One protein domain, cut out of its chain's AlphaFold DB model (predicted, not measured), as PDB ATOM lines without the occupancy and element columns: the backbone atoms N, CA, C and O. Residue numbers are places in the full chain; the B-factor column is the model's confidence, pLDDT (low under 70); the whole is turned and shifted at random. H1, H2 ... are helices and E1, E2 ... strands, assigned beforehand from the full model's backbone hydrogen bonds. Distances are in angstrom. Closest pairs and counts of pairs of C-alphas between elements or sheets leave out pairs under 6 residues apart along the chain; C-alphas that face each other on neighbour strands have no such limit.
ATOM      1  N   GLY A  33      74.544 178.113 177.077       45.50
ATOM      2  CA  GLY A  33      74.722 177.323 175.861       45.50
ATOM      3  C   GLY A  33      73.500 176.424 175.632       45.50
ATOM      4  O   GLY A  33      73.032 175.748 176.547       45.50
ATOM      5  N   ILE A  34      72.964 176.417 174.410       56.97
ATOM      6  CA  ILE A  34      71.912 175.484 173.972       56.97
ATOM      7  C   ILE A  34      72.376 174.043 174.260       56.97
ATOM      8  O   ILE A  34      73.565 173.751 174.188       56.97
ATOM      9  N   ILE A  35      71.474 173.127 174.616       61.81
ATOM     10  CA  ILE A  35      71.804 171.744 175.001       61.81
ATOM     11  C   ILE A  35      71.289 170.766 173.927       61.81
ATOM     12  O   ILE A  35      70.163 170.899 173.452       61.81
ATOM     13  N   LYS A  36      72.092 169.762 173.553       72.31
ATOM     14  CA  LYS A  36      71.784 168.754 172.524       72.31
ATOM     15  C   LYS A  36      71.606 167.355 173.124       72.31
ATOM     16  O   LYS A  36      72.483 166.873 173.839       72.31
ATOM     17  N   ASP A  37      70.509 166.675 172.774       77.81
ATOM     18  CA  ASP A  37      70.302 165.250 173.085       77.81
ATOM     19  C   ASP A  37      71.013 164.375 172.044       77.81
ATOM     20  O   ASP A  37      70.528 164.146 170.933       77.81
ATOM     21  N   PHE A  38      72.206 163.902 172.387       75.25
ATOM     22  CA  PHE A  38      73.010 163.040 171.525       75.25
ATOM     23  C   PHE A  38      72.531 161.582 171.531       75.25
ATOM     24  O   PHE A  38      72.775 160.862 170.558       75.25
ATOM     25  N   GLY A  39      71.870 161.146 172.607       69.44
ATOM     26  CA  GLY A  39      71.400 159.772 172.778       69.44
ATOM     27  C   GLY A  39      70.297 159.438 171.780       69.44
ATOM     28  O   GLY A  39      70.403 158.457 171.041       69.44
ATOM     29  N   ASN A  40      69.291 160.306 171.689       73.81
ATOM     30  CA  ASN A  40      68.208 160.178 170.719       73.81
ATOM     31  C   ASN A  40      68.717 160.410 169.282       73.81
ATOM     32  O   ASN A  40      68.486 159.600 168.385       73.81
ATOM     33  N   LEU A  41      69.511 161.468 169.073       69.88
ATOM     34  CA  LEU A  41      69.863 161.953 167.734       69.88
ATOM     35  C   LEU A  41      70.887 161.081 166.984       69.88
ATOM     36  O   LEU A  41      70.905 161.087 165.751       69.88
ATOM     37  N   PHE A  42      71.742 160.334 167.694       72.06
ATOM     38  CA  PHE A  42      72.801 159.524 167.072       72.06
ATOM     39  C   PHE A  42      72.807 158.044 167.471       72.06
ATOM     40  O   PHE A  42      73.449 157.250 166.775       72.06
ATOM     41  N   MET A  43      72.127 157.667 168.560       69.56
ATOM     42  CA  MET A  43      72.210 156.320 169.147       69.56
ATOM     43  C   MET A  43      70.848 155.648 169.399       69.56
ATOM     44  O   MET A  43      70.828 154.513 169.860       69.56
ATOM     45  N   ASN A  44      69.722 156.280 169.027       74.75
ATOM     46  CA  ASN A  44      68.354 155.776 169.244       74.75
ATOM     47  C   ASN A  44      68.031 155.432 170.715       74.75
ATOM     48  O   ASN A  44      67.220 154.544 170.985       74.75
ATOM     49  N   LEU A  45      68.666 156.115 171.668       73.50
ATOM     50  CA  LEU A  45      68.354 155.978 173.090       73.50
ATOM     51  C   LEU A  45      67.122 156.829 173.452       73.50
ATOM     52  O   LEU A  45      66.866 157.830 172.778       73.50
ATOM     53  N   PRO A  46      66.364 156.470 174.510       74.81
ATOM     54  CA  PRO A  46      65.301 157.323 175.037       74.81
ATOM     55  C   PRO A  46      65.784 158.755 175.305       74.81
ATOM     56  O   PRO A  46      66.944 158.956 175.676       74.81
ATOM     57  N   GLU A  47      64.882 159.720 175.111       71.81
ATOM     58  CA  GLU A  47      65.170 161.147 175.259       71.81
ATOM     59  C   GLU A  47      65.729 161.457 176.655       71.81
ATOM     60  O   GLU A  47      65.244 160.946 177.666       71.81
ATOM     61  N   GLY A  48      66.778 162.273 176.692       70.69
ATOM     62  CA  GLY A  48      67.441 162.716 177.913       70.69
ATOM     63  C   GLY A  48      68.516 161.778 178.477       70.69
ATOM     64  O   GLY A  48      69.106 162.090 179.509       70.69
ATOM     65  N   ASN A  49      68.826 160.664 177.806       76.44
ATOM     66  CA  ASN A  49      69.872 159.741 178.266       76.44
ATOM     67  C   ASN A  49      71.300 160.249 178.055       76.44
ATOM     68  O   ASN A  49      72.174 159.904 178.844       76.44
ATOM     69  N   ILE A  50      71.567 161.015 176.992       82.19
ATOM     70  CA  ILE A  50      72.880 161.639 176.782       82.19
ATOM     71  C   ILE A  50      72.685 163.076 176.325       82.19
ATOM     72  O   ILE A  50      72.339 163.333 175.172       82.19
ATOM     73  N   ILE A  51      72.929 164.005 177.237       83.06
ATOM     74  CA  ILE A  51      72.648 165.428 177.089       83.06
ATOM     75  C   ILE A  51      73.972 166.183 177.193       83.06
ATOM     76  O   ILE A  51      74.665 166.032 178.189       83.06
ATOM     77  N   GLY A  52      74.338 167.013 176.216       82.25
ATOM     78  CA  GLY A  52      75.551 167.836 176.317       82.25
ATOM     79  C   GLY A  52      75.369 169.246 175.772       82.25
ATOM     80  O   GLY A  52      74.509 169.476 174.926       82.25
ATOM     81  N   SER A  53      76.191 170.179 176.246       80.50
ATOM     82  CA  SER A  53      76.286 171.542 175.698       80.50
ATOM     83  C   SER A  53      76.524 171.533 174.175       80.50
ATOM     84  O   SER A  53      77.355 170.780 173.660       80.50
ATOM     85  N   GLU A  54      75.764 172.349 173.437       69.88
ATOM     86  CA  GLU A  54      75.835 172.476 171.973       69.88
ATOM     87  C   GLU A  54      77.183 173.062 171.545       69.88
ATOM     88  O   GLU A  54      77.819 172.556 170.617       69.88
ATOM     89  N   GLU A  55      77.658 174.070 172.278       71.88
ATOM     90  CA  GLU A  55      79.005 174.619 172.163       71.88
ATOM     91  C   GLU A  55      79.861 174.092 173.320       71.88
ATOM     92  O   GLU A  55      79.703 174.504 174.462       71.88
ATOM     93  N   GLY A  56      80.771 173.150 173.042       81.06
ATOM     94  CA  GLY A  56      81.695 172.637 174.064       81.06
ATOM     95  C   GLY A  56      81.887 171.124 174.087       81.06
ATOM     96  O   GLY A  56      82.912 170.677 174.600       81.06
ATOM     97  N   VAL A  57      80.988 170.338 173.483       88.00
ATOM     98  CA  VAL A  57      81.139 168.878 173.354       88.00
ATOM     99  C   VAL A  57      81.048 168.443 171.892       88.00
ATOM    100  O   VAL A  57      80.053 168.653 171.202       88.00
ATOM    101  N   LYS A  58      82.090 167.764 171.406       88.12
ATOM    102  CA  LYS A  58      82.140 167.196 170.055       88.12
ATOM    103  C   LYS A  58      81.871 165.695 170.080       88.12
ATOM    104  O   LYS A  58      82.600 164.947 170.727       88.12
ATOM    105  N   TYR A  59      80.890 165.249 169.299       87.75
ATOM    106  CA  TYR A  59      80.595 163.829 169.101       87.75
ATOM    107  C   TYR A  59      81.324 163.241 167.884       87.75
ATOM    108  O   TYR A  59      81.300 163.799 166.783       87.75
ATOM    109  N   ASN A  60      81.918 162.066 168.071       87.88
ATOM    110  CA  ASN A  60      82.548 161.252 167.042       87.88
ATOM    111  C   ASN A  60      81.992 159.822 167.111       87.88
ATOM    112  O   ASN A  60      82.167 159.131 168.111       87.88
ATOM    113  N   LYS A  61      81.357 159.348 166.031       84.50
ATOM    114  CA  LYS A  61      80.858 157.968 165.949       84.50
ATOM    115  C   LYS A  61      82.019 156.969 165.921       84.50
ATOM    116  O   LYS A  61      82.943 157.125 165.122       84.50
ATOM    117  N   LEU A  62      81.939 155.936 166.756       84.88
ATOM    118  CA  LEU A  62      82.864 154.803 166.785       84.88
ATOM    119  C   LEU A  62      82.176 153.546 166.231       84.88
ATOM    120  O   LEU A  62      80.971 153.533 165.983       84.88
ATOM    121  N   LYS A  63      82.947 152.476 166.011       81.06
ATOM    122  CA  LYS A  63      82.420 151.204 165.487       81.06
ATOM    123  C   LYS A  63      81.403 150.558 166.440       81.06
ATOM    124  O   LYS A  63      80.435 149.970 165.973       81.06
ATOM    125  N   GLU A  64      81.618 150.698 167.747       80.62
ATOM    126  CA  GLU A  64      80.851 150.023 168.809       80.62
ATOM    127  C   GLU A  64      80.161 151.020 169.761       80.62
ATOM    128  O   GLU A  64      79.791 150.672 170.877       80.62
ATOM    129  N   GLY A  65      79.959 152.264 169.305       86.75
ATOM    130  CA  GLY A  65      79.327 153.321 170.095       86.75
ATOM    131  C   GLY A  65      79.757 154.721 169.660       86.75
ATOM    132  O   GLY A  65      79.759 155.035 168.464       86.75
ATOM    133  N   GLY A  66      80.145 155.577 170.603       87.94
ATOM    134  CA  GLY A  66      80.565 156.944 170.292       87.94
ATOM    135  C   GLY A  66      81.491 157.578 171.322       87.94
ATOM    136  O   GLY A  66      81.497 157.183 172.481       87.94
ATOM    137  N   ARG A  67      82.271 158.569 170.878       92.56
ATOM    138  CA  ARG A  67      83.183 159.376 171.698       92.56
ATOM    139  C   ARG A  67      82.684 160.814 171.789       92.56
ATOM    140  O   ARG A  67      82.496 161.467 170.764       92.56
ATOM    141  N   PHE A  68      82.578 161.321 173.006       92.81
ATOM    142  CA  PHE A  68      82.318 162.715 173.339       92.81
ATOM    143  C   PHE A  68      83.623 163.371 173.776       92.81
ATOM    144  O   PHE A  68      84.232 162.940 174.747       92.81
ATOM    145  N   THR A  69      84.094 164.374 173.038       92.31
ATOM    146  CA  THR A  69      85.331 165.110 173.342       92.31
ATOM    147  C   THR A  69      84.986 166.508 173.832       92.31
ATOM    148  O   THR A  69      84.262 167.225 173.142       92.31
ATOM    149  N   PHE A  70      85.533 166.912 174.974       93.69
ATOM    150  CA  PHE A  70      85.347 168.255 175.523       93.69
ATOM    151  C   PHE A  70      86.224 169.253 174.751       93.69
ATOM    152  O   PHE A  70      87.421 169.030 174.557       93.69
ATOM    153  N   THR A  71      85.632 170.344 174.267       90.19
ATOM    154  CA  THR A  71      86.295 171.384 173.459       90.19
ATOM    155  C   THR A  71      86.255 172.776 174.092       90.19
ATOM    156  O   THR A  71      86.996 173.641 173.635       90.19
ATOM    157  N   SER A  72      85.454 172.982 175.144       88.06
ATOM    158  CA  SER A  72      85.404 174.211 175.955       88.06
ATOM    159  C   SER A  72      85.526 173.889 177.453       88.06
ATOM    160  O   SER A  72      85.342 172.738 177.837       88.06
ATOM    161  N   LYS A  73      85.866 174.887 178.283       83.50
ATOM    162  CA  LYS A  73      85.939 174.762 179.754       83.50
ATOM    163  C   LYS A  73      84.562 174.772 180.425       83.50
ATOM    164  O   LYS A  73      84.408 174.148 181.465       83.50
ATOM    165  N   ASP A  74      83.584 175.413 179.792       84.38
ATOM    166  CA  ASP A  74      82.201 175.530 180.286       84.38
ATOM    167  C   ASP A  74      81.300 174.411 179.733       84.38
ATOM    168  O   ASP A  74      80.074 174.474 179.777       84.38
ATOM    169  N   ALA A  75      81.918 173.372 179.166       87.19
ATOM    170  CA  ALA A  75      81.214 172.246 178.585       87.19
ATOM    171  C   ALA A  75      80.608 171.357 179.681       87.19
ATOM    172  O   ALA A  75      81.320 170.858 180.554       87.19
ATOM    173  N   SER A  76      79.306 171.099 179.582       89.06
ATOM    174  CA  SER A  76      78.594 170.106 180.392       89.06
ATOM    175  C   SER A  76      78.185 168.900 179.547       89.06
ATOM    176  O   SER A  76      77.845 169.034 178.362       89.06
ATOM    177  N   LEU A  77      78.233 167.712 180.152       91.31
ATOM    178  CA  LEU A  77      77.766 166.454 179.569       91.31
ATOM    179  C   LEU A  77      77.114 165.601 180.663       91.31
ATOM    180  O   LEU A  77      77.707 165.394 181.709       91.31
ATOM    181  N   SER A  78      75.923 165.074 180.417       89.81
ATOM    182  CA  SER A  78      75.227 164.125 181.285       89.81
ATOM    183  C   SER A  78      74.982 162.831 180.521       89.81
ATOM    184  O   SER A  78      74.495 162.867 179.389       89.81
ATOM    185  N   ILE A  79      75.349 161.695 181.112       87.75
ATOM    186  CA  ILE A  79      75.220 160.355 180.524       87.75
ATOM    187  C   ILE A  79      74.525 159.457 181.544       87.75
ATOM    188  O   ILE A  79      75.073 159.209 182.615       87.75
ATOM    189  N   GLN A  80      73.322 158.981 181.220       81.38
ATOM    190  CA  GLN A  80      72.514 158.083 182.058       81.38
ATOM    191  C   GLN A  80      72.424 158.551 183.532       81.38
ATOM    192  O   GLN A  80      72.539 157.760 184.464       81.38
ATOM    193  N   GLY A  81      72.257 159.861 183.755       75.56
ATOM    194  CA  GLY A  81      72.174 160.461 185.095       75.56
ATOM    195  C   GLY A  81      73.516 160.811 185.754       75.56
ATOM    196  O   GLY A  81      73.514 161.436 186.812       75.56
ATOM    197  N   SER A  82      74.652 160.477 185.137       85.62
ATOM    198  CA  SER A  82      75.988 160.899 185.584       85.62
ATOM    199  C   SER A  82      76.358 162.240 184.950       85.62
ATOM    200  O   SER A  82      76.468 162.315 183.726       85.62
ATOM    201  N   SER A  83      76.548 163.287 185.762       90.06
ATOM    202  CA  SER A  83      76.949 164.620 185.280       90.06
ATOM    203  C   SER A  83      78.471 164.770 185.208       90.06
ATOM    204  O   SER A  83      79.194 164.361 186.116       90.06
ATOM    205  N   PHE A  84      78.948 165.382 184.128       92.88
ATOM    206  CA  PHE A  84      80.340 165.716 183.849       92.88
ATOM    207  C   PHE A  84      80.447 167.219 183.592       92.88
ATOM    208  O   PHE A  84      80.416 167.687 182.451       92.88
ATOM    209  N   GLU A  85      80.565 167.968 184.682       89.81
ATOM    210  CA  GLU A  85      80.793 169.414 184.704       89.81
ATOM    211  C   GLU A  85      82.217 169.723 185.199       89.81
ATOM    212  O   GLU A  85      82.864 168.891 185.845       89.81
ATOM    213  N   GLY A  86      82.742 170.905 184.853       87.56
ATOM    214  CA  GLY A  86      84.091 171.336 185.259       87.56
ATOM    215  C   GLY A  86      85.246 170.574 184.586       87.56
ATOM    216  O   GLY A  86      86.397 170.665 185.031       87.56
ATOM    217  N   VAL A  87      84.955 169.824 183.518       93.12
ATOM    218  CA  VAL A  87      85.940 169.062 182.740       93.12
ATOM    219  C   VAL A  87      86.685 169.987 181.778       93.12
ATOM    220  O   VAL A  87      86.098 170.643 180.921       93.12
ATOM    221  N   LEU A  88      88.015 170.009 181.871       92.44
ATOM    222  CA  LEU A  88      88.863 170.787 180.975       92.44
ATOM    223  C   LEU A  88      88.951 170.122 179.596       92.44
ATOM    224  O   LEU A  88      89.126 168.905 179.520       92.44
ATOM    225  N   PRO A  89      88.966 170.888 178.491       91.75
ATOM    226  CA  PRO A  89      89.085 170.317 177.149       91.75
ATOM    227  C   PRO A  89      90.430 169.614 176.929       91.75
ATOM    228  O   PRO A  89      90.510 168.633 176.187       91.75
ATOM    229  N   LYS A  90      91.493 170.100 177.583       91.69
ATOM    230  CA  LYS A  90      92.834 169.507 177.591       91.69
ATOM    231  C   LYS A  90      93.493 169.668 178.957       91.69
ATOM    232  O   LYS A  90      93.212 170.640 179.652       91.69
ATOM    233  N   ASP A  91      94.394 168.754 179.302       87.81
ATOM    234  CA  ASP A  91      95.287 168.916 180.454       87.81
ATOM    235  C   ASP A  91      96.487 169.838 180.143       87.81
ATOM    236  O   ASP A  91      96.692 170.268 179.003       87.81
ATOM    237  N   ASN A  92      97.321 170.108 181.154       81.94
ATOM    238  CA  ASN A  92      98.531 170.934 181.021       81.94
ATOM    239  C   ASN A  92      99.572 170.358 180.036       81.94
ATOM    240  O   ASN A  92     100.428 171.092 179.551       81.94
ATOM    241  N   ASN A  93      99.476 169.066 179.704       85.06
ATOM    242  CA  ASN A  93     100.324 168.384 178.723       85.06
ATOM    243  C   ASN A  93      99.688 168.351 177.317       85.06
ATOM    244  O   ASN A  93     100.223 167.722 176.403       85.06
ATOM    245  N   GLY A  94      98.541 169.009 177.126       85.56
ATOM    246  CA  GLY A  94      97.830 169.090 175.853       85.56
ATOM    247  C   GLY A  94      96.998 167.855 175.488       85.56
ATOM    248  O   GLY A  94      96.520 167.782 174.351       85.56
ATOM    249  N   ARG A  95      96.796 166.899 176.407       91.19
ATOM    250  CA  ARG A  95      95.972 165.696 176.195       91.19
ATOM    251  C   ARG A  95      94.489 166.041 176.284       91.19
ATOM    252  O   ARG A  95      94.045 166.576 177.295       91.19
ATOM    253  N   SER A  96      93.727 165.715 175.241       92.44
ATOM    254  CA  SER A  96      92.289 166.008 175.173       92.44
ATOM    255  C   SER A  96      91.461 165.161 176.135       92.44
ATOM    256  O   SER A  96      91.732 163.975 176.300       92.44
ATOM    257  N   SER A  97      90.425 165.754 176.724       96.31
ATOM    258  CA  SER A  97      89.465 165.053 177.581       96.31
ATOM    259  C   SER A  97      88.312 164.456 176.772       96.31
ATOM    260  O   SER A  97      87.751 165.131 175.903       96.31
ATOM    261  N   PHE A  98      87.946 163.204 177.042       95.44
ATOM    262  CA  PHE A  98      86.842 162.529 176.359       95.44
ATOM    263  C   PHE A  98      86.163 161.446 177.209       95.44
ATOM    264  O   PHE A  98      86.746 160.921 178.157       95.44
ATOM    265  N   ILE A  99      84.944 161.079 176.807       95.44
ATOM    266  CA  ILE A  99      84.180 159.935 177.322       95.44
ATOM    267  C   ILE A  99      83.659 159.117 176.133       95.44
ATOM    268  O   ILE A  99      83.140 159.677 175.169       95.44
ATOM    269  N   GLU A 100      83.825 157.800 176.172       94.19
ATOM    270  CA  GLU A 100      83.294 156.845 175.198       94.19
ATOM    271  C   GLU A 100      82.181 156.015 175.822       94.19
ATOM    272  O   GLU A 100      82.273 155.602 176.979       94.19
ATOM    273  N   VAL A 101      81.146 155.755 175.031       91.44
ATOM    274  CA  VAL A 101      80.002 154.927 175.414       91.44
ATOM    275  C   VAL A 101      79.763 153.825 174.388       91.44
ATOM    276  O   VAL A 101      80.095 154.002 173.211       91.44
ATOM    277  N   ASN A 102      79.152 152.718 174.814       89.06
ATOM    278  CA  ASN A 102      78.650 151.668 173.924       89.06
ATOM    279  C   ASN A 102      77.307 152.070 173.265       89.06
ATOM    280  O   ASN A 102      76.780 153.163 173.477       89.06
ATOM    281  N   LEU A 103      76.715 151.168 172.472       83.62
ATOM    282  CA  LEU A 103      75.405 151.380 171.832       83.62
ATOM    283  C   LEU A 103      74.219 151.497 172.811       83.62
ATOM    284  O   LEU A 103      73.148 151.930 172.394       83.62
ATOM    285  N   LEU A 104      74.387 151.105 174.076       84.69
ATOM    286  CA  LEU A 104      73.379 151.217 175.138       84.69
ATOM    287  C   LEU A 104      73.518 152.524 175.940       84.69
ATOM    288  O   LEU A 104      72.639 152.860 176.730       84.69
ATOM    289  N   GLY A 105      74.585 153.291 175.695       82.62
ATOM    290  CA  GLY A 105      74.898 154.518 176.421       82.62
ATOM    291  C   GLY A 105      75.738 154.304 177.679       82.62
ATOM    292  O   GLY A 105      76.001 155.281 178.375       82.62
ATOM    293  N   ASP A 106      76.196 153.079 177.948       87.00
ATOM    294  CA  ASP A 106      77.057 152.797 179.096       87.00
ATOM    295  C   ASP A 106      78.475 153.279 178.796       87.00
ATOM    296  O   ASP A 106      79.010 153.029 177.710       87.00
ATOM    297  N   ILE A 107      79.100 153.937 179.769       90.81
ATOM    298  CA  ILE A 107      80.475 154.422 179.652       90.81
ATOM    299  C   ILE A 107      81.419 153.224 179.549       90.81
ATOM    300  O   ILE A 107      81.512 152.421 180.471       90.81
ATOM    301  N   THR A 108      82.133 153.115 178.428       90.31
ATOM    302  CA  THR A 108      83.138 152.067 178.200       90.31
ATOM    303  C   THR A 108      84.547 152.544 178.493       90.31
ATOM    304  O   THR A 108      85.398 151.742 178.872       90.31
ATOM    305  N   ARG A 109      84.794 153.846 178.318       93.69
ATOM    306  CA  ARG A 109      86.089 154.476 178.559       93.69
ATOM    307  C   ARG A 109      85.914 155.945 178.910       93.69
ATOM    308  O   ARG A 109      85.109 156.635 178.298       93.69
ATOM    309  N   ALA A 110      86.705 156.458 179.838       94.94
ATOM    310  CA  ALA A 110      86.765 157.884 180.136       94.94
ATOM    311  C   ALA A 110      88.215 158.300 180.375       94.94
ATOM    312  O   ALA A 110      88.973 157.586 181.020       94.94
ATOM    313  N   ASP A 111      88.620 159.446 179.843       95.81
ATOM    314  CA  ASP A 111      89.953 160.000 180.062       95.81
ATOM    315  C   ASP A 111      89.840 161.522 180.055       95.81
ATOM    316  O   ASP A 111      89.760 162.140 178.990       95.81
ATOM    317  N   PHE A 112      89.755 162.132 181.236       96.00
ATOM    318  CA  PHE A 112      89.429 163.551 181.356       96.00
ATOM    319  C   PHE A 112      90.115 164.234 182.536       96.00
ATOM    320  O   PHE A 112      90.383 163.621 183.569       96.00
ATOM    321  N   ALA A 113      90.434 165.516 182.343       94.75
ATOM    322  CA  ALA A 113      91.043 166.384 183.347       94.75
ATOM    323  C   ALA A 113      90.024 167.373 183.921       94.75
ATOM    324  O   ALA A 113      89.130 167.812 183.201       94.75
ATOM    325  N   VAL A 114      90.193 167.753 185.185       94.06
ATOM    326  CA  VAL A 114      89.308 168.681 185.909       94.06
ATOM    327  C   VAL A 114      90.033 169.973 186.272       94.06
ATOM    328  O   VAL A 114      91.260 169.999 186.379       94.06
ATOM    329  N   GLY A 115      89.271 171.059 186.417       88.44
ATOM    330  CA  GLY A 115      89.798 172.387 186.740       88.44
ATOM    331  C   GLY A 115      90.223 172.573 188.201       88.44
ATOM    332  O   GLY A 115      90.334 171.622 188.977       88.44
ATOM    333  N   GLU A 116      90.422 173.832 188.593       88.38
ATOM    334  CA  GLU A 116      90.902 174.240 189.926       88.38
ATOM    335  C   GLU A 116      89.961 173.860 191.080       88.38
ATOM    336  O   GLU A 116      90.383 173.830 192.232       88.38
ATOM    337  N   ASN A 117      88.707 173.521 190.782       87.25
ATOM    338  CA  ASN A 117      87.714 173.137 191.786       87.25
ATOM    339  C   ASN A 117      87.585 171.615 191.970       87.25
ATOM    340  O   ASN A 117      86.873 171.173 192.868       87.25
ATOM    341  N   GLY A 118      88.258 170.804 191.143       91.56
ATOM    342  CA  GLY A 118      88.028 169.357 191.111       91.56
ATOM    343  C   GLY A 118      86.610 169.017 190.633       91.56
ATOM    344  O   GLY A 118      86.039 169.751 189.827       91.56
ATOM    345  N   GLY A 119      86.045 167.912 191.128       90.44
ATOM    346  CA  GLY A 119      84.643 167.564 190.873       90.44
ATOM    347  C   GLY A 119      84.240 166.179 191.382       90.44
ATOM    348  O   GLY A 119      85.097 165.334 191.640       90.44
ATOM    349  N   GLU A 120      82.934 165.954 191.520       93.06
ATOM    350  CA  GLU A 120      82.336 164.656 191.859       93.06
ATOM    351  C   GLU A 120      81.784 163.991 190.593       93.06
ATOM    352  O   GLU A 120      81.072 164.632 189.824       93.06
ATOM    353  N   TYR A 121      82.084 162.708 190.388       92.62
ATOM    354  CA  TYR A 121      81.690 161.968 189.189       92.62
ATOM    355  C   TYR A 121      81.198 160.560 189.533       92.62
ATOM    356  O   TYR A 121      81.562 159.982 190.560       92.62
ATOM    357  N   LEU A 122      80.372 160.006 188.646       90.38
ATOM    358  CA  LEU A 122      79.842 158.646 188.722       90.38
ATOM    359  C   LEU A 122      80.163 157.918 187.415       90.38
ATOM    360  O   LEU A 122      79.772 158.363 186.339       90.38
ATOM    361  N   ILE A 123      80.901 156.814 187.501       88.44
ATOM    362  CA  ILE A 123      81.223 155.955 186.353       88.44
ATOM    363  C   ILE A 123      81.162 154.503 186.821       88.44
ATOM    364  O   ILE A 123      81.700 154.175 187.875       88.44
ATOM    365  N   GLY A 124      80.496 153.625 186.063       77.69
ATOM    366  CA  GLY A 124      80.486 152.183 186.348       77.69
ATOM    367  C   GLY A 124      79.967 151.808 187.746       77.69
ATOM    368  O   GLY A 124      80.451 150.847 188.335       77.69
ATOM    369  N   GLY A 125      79.035 152.589 188.308       80.19
ATOM    370  CA  GLY A 125      78.506 152.382 189.666       80.19
ATOM    371  C   GLY A 125      79.434 152.834 190.803       80.19
ATOM    372  O   GLY A 125      79.113 152.617 191.969       80.19
ATOM    373  N   VAL A 126      80.567 153.473 190.488       87.56
ATOM    374  CA  VAL A 126      81.502 154.043 191.468       87.56
ATOM    375  C   VAL A 126      81.370 155.557 191.486       87.56
ATOM    376  O   VAL A 126      81.596 156.219 190.470       87.56
ATOM    377  N   LYS A 127      81.051 156.108 192.660       90.75
ATOM    378  CA  LYS A 127      81.013 157.556 192.887       90.75
ATOM    379  C   LYS A 127      82.320 158.029 193.519       90.75
ATOM    380  O   LYS A 127      82.755 157.451 194.519       90.75
ATOM    381  N   PHE A 128      82.947 159.059 192.958       93.19
ATOM    382  CA  PHE A 128      84.252 159.541 193.412       93.19
ATOM    383  C   PHE A 128      84.436 161.054 193.246       93.19
ATOM    384  O   PHE A 128      83.872 161.670 192.348       93.19
ATOM    385  N   ASN A 129      85.288 161.632 194.093       93.94
ATOM    386  CA  ASN A 129      85.696 163.034 194.077       93.94
ATOM    387  C   ASN A 129      87.139 163.160 193.595       93.94
ATOM    388  O   ASN A 129      88.059 162.664 194.253       93.94
ATOM    389  N   LEU A 130      87.334 163.858 192.478       94.25
ATOM    390  CA  LEU A 130      88.649 164.165 191.933       94.25
ATOM    391  C   LEU A 130      89.236 165.434 192.571       94.25
ATOM    392  O   LEU A 130      88.526 166.437 192.695       94.25
ATOM    393  N   PRO A 131      90.538 165.434 192.914       93.62
ATOM    394  CA  PRO A 131      91.231 166.634 193.368       93.62
ATOM    395  C   PRO A 131      91.310 167.710 192.268       93.62
ATOM    396  O   PRO A 131      91.286 167.378 191.077       93.62
ATOM    397  N   PRO A 132      91.485 168.991 192.638       93.12
ATOM    398  CA  PRO A 132      91.815 170.066 191.707       93.12
ATOM    399  C   PRO A 132      92.953 169.738 190.737       93.12
ATOM    400  O   PRO A 132      93.954 169.138 191.125       93.12
ATOM    401  N   ASN A 133      92.833 170.205 189.491       91.19
ATOM    402  CA  ASN A 133      93.879 170.127 188.461       91.19
ATOM    403  C   ASN A 133      94.388 168.702 188.171       91.19
ATOM    404  O   ASN A 133      95.549 168.506 187.804       91.19
ATOM    405  N   SER A 134      93.527 167.701 188.343       93.62
ATOM    406  CA  SER A 134      93.872 166.288 188.209       93.62
ATOM    407  C   SER A 134      93.252 165.653 186.958       93.62
ATOM    408  O   SER A 134      92.458 166.276 186.250       93.62
ATOM    409  N   ARG A 135      93.650 164.415 186.637       93.88
ATOM    410  CA  ARG A 135      93.142 163.660 185.483       93.88
ATOM    411  C   ARG A 135      92.864 162.220 185.881       93.88
ATOM    412  O   ARG A 135      93.718 161.593 186.501       93.88
ATOM    413  N   VAL A 136      91.707 161.706 185.482       95.00
ATOM    414  CA  VAL A 136      91.294 160.318 185.709       95.00
ATOM    415  C   VAL A 136      91.240 159.553 184.396       95.00
ATOM    416  O   VAL A 136      90.915 160.120 183.350       95.00
ATOM    417  N   TYR A 137      91.530 158.259 184.472       95.12
ATOM    418  CA  TYR A 137      91.326 157.313 183.388       95.12
ATOM    419  C   TYR A 137      90.433 156.161 183.854       95.12
ATOM    420  O   TYR A 137      90.592 155.653 184.960       95.12
ATOM    421  N   TYR A 138      89.525 155.725 182.996       94.38
ATOM    422  CA  TYR A 138      88.680 154.557 183.183       94.38
ATOM    423  C   TYR A 138      88.558 153.800 181.866       94.38
ATOM    424  O   TYR A 138      88.439 154.416 180.805       94.38
ATOM    425  N   ASP A 139      88.545 152.476 181.942       90.69
ATOM    426  CA  ASP A 139      88.216 151.585 180.834       90.69
ATOM    427  C   ASP A 139      87.590 150.294 181.377       90.69
ATOM    428  O   ASP A 139      88.035 149.782 182.403       90.69
ATOM    429  N   ASN A 140      86.580 149.752 180.696       83.50
ATOM    430  CA  ASN A 140      85.841 148.575 181.173       83.50
ATOM    431  C   ASN A 140      86.713 147.326 181.384       83.50
ATOM    432  O   ASN A 140      86.371 146.498 182.225       83.50
ATOM    433  N   GLU A 141      87.807 147.156 180.633       83.44
ATOM    434  CA  GLU A 141      88.677 145.980 180.773       83.44
ATOM    435  C   GLU A 141      89.672 146.147 181.928       83.44
ATOM    436  O   GLU A 141      90.011 145.184 182.615       83.44
ATOM    437  N   ASN A 142      90.152 147.374 182.140       83.50
ATOM    438  CA  ASN A 142      91.299 147.652 183.007       83.50
ATOM    439  C   ASN A 142      90.938 148.380 184.312       83.50
ATOM    440  O   ASN A 142      91.775 148.462 185.206       83.50
ATOM    441  N   GLY A 143      89.708 148.881 184.442       90.50
ATOM    442  CA  GLY A 143      89.224 149.613 185.608       90.50
ATOM    443  C   GLY A 143      89.680 151.074 185.661       90.50
ATOM    444  O   GLY A 143      89.918 151.714 184.632       90.50
ATOM    445  N   PHE A 144      89.762 151.618 186.874       94.19
ATOM    446  CA  PHE A 144      90.100 153.015 187.138       94.19
ATOM    447  C   PHE A 144      91.596 153.214 187.374       94.19
ATOM    448  O   PHE A 144      92.206 152.498 188.164       94.19
ATOM    449  N   ARG A 145      92.159 154.270 186.781       95.38
ATOM    450  CA  ARG A 145      93.415 154.887 187.216       95.38
ATOM    451  C   ARG A 145      93.124 156.288 187.725       95.38
ATOM    452  O   ARG A 145      92.803 157.192 186.946       95.38
ATOM    453  N   PHE A 146      93.217 156.446 189.034       95.00
ATOM    454  CA  PHE A 146      92.886 157.675 189.728       95.00
ATOM    455  C   PHE A 146      94.132 158.517 190.023       95.00
ATOM    456  O   PHE A 146      95.208 157.973 190.291       95.00
ATOM    457  N   PRO A 147      94.002 159.853 189.998       92.94
ATOM    458  CA  PRO A 147      95.041 160.737 190.495       92.94
ATOM    459  C   PRO A 147      95.141 160.666 192.024       92.94
ATOM    460  O   PRO A 147      94.211 160.229 192.711       92.94
TER     461      PRO A 147
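What this domain is: This is residues 33 to 147 of the 1002 residues of an uncharacterized protein of Candidatus Pacearchaeota archaeon (UniProt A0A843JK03). Two sheets lie face to face as a sandwich: a six-stranded layer, E3 E4 E7 E8 E11 E12, is partly covered by a four-stranded layer, E1 E2 E5 E6, with the hairpin E9 and E10 beside E6. The short helix H1 sits over E4, beside the smaller sheet. The printed part has 115 residues, with one named helix and twelve named strands in the order E1 H1 E2 E3 E4 E5 E6 E7 E8 E9 E10 E11 E12. Both sheets run in the orders given and are antiparallel; the class is mostly strand. The whole is compact, with a radius of gyration of the C-alphas of 13.0 A, and rounded, spanning 35 by 33 by 23 A.

Where its parts are: The largest sheet holds E3, residues 57 to 62, 15.6 A long; E4, 65 to 70, 17.0 A; E7, 98 to 102, 13.8 A; E8, 107 to 114, 17.9 A; E11, 135 to 139, 13.8 A; and E12, 143 to 145. C-alpha 57 stands at (81.139, 168.878, 173.354) and C-alpha 145 at (93.415, 154.887, 187.216). The smaller sheet holds E1, residues 35 to 37, beginning at C-alpha (71.804, 171.744, 175.001); E2, 50 to 53; E5, 77 to 79; and E6, 82 to 84. H1 is residues 38 to 43, E9 119 to 123 and E10 126 to 130.

How they stand to each other: The largest sheet is twisted, with edge strands E3 and E12. E4 and E7 have N 68 and O 99 2.8 A apart, within hydrogen-bond range; E8 and E11 have N 110 and O 138 at 2.8 A. E8 bends by 53 degrees at residue 111. The sheets' facing parts are 10.7 A centre to centre, their best planes 7 degrees apart. In the smaller sheet, N 78 of E5 and O 51 of E2 are 2.7 A apart. The closest C-alphas of E6 and E9 are those of Ser 82 and Leu 122, 5.5 A. In the hairpin E9 and E10, N 121 and O 128 are 2.8 A apart. H1 is on the largest sheet at a height of 9.6 A and runs along the strands, at 23 degrees to E4 on the local plane. Its closest C-alpha pair with E2 is Gly 39 and Ile 50, 4.7 A. In H1 every O i to N i+4 pair is within hydrogen-bond range.

The domain as a whole: The C-alphas of Pro 46 and Asn 93 are the two farthest apart, 36.9 A. The printed part has no cut. The link E6 to E7, residues 85 to 97, is long, and its residues 87 to 88 pair antiparallel with 113 to 114 of E8. The mean pLDDT of the printed part is 86.0; residues 33 to 35, 39, 41, 43 and 54 are under 70.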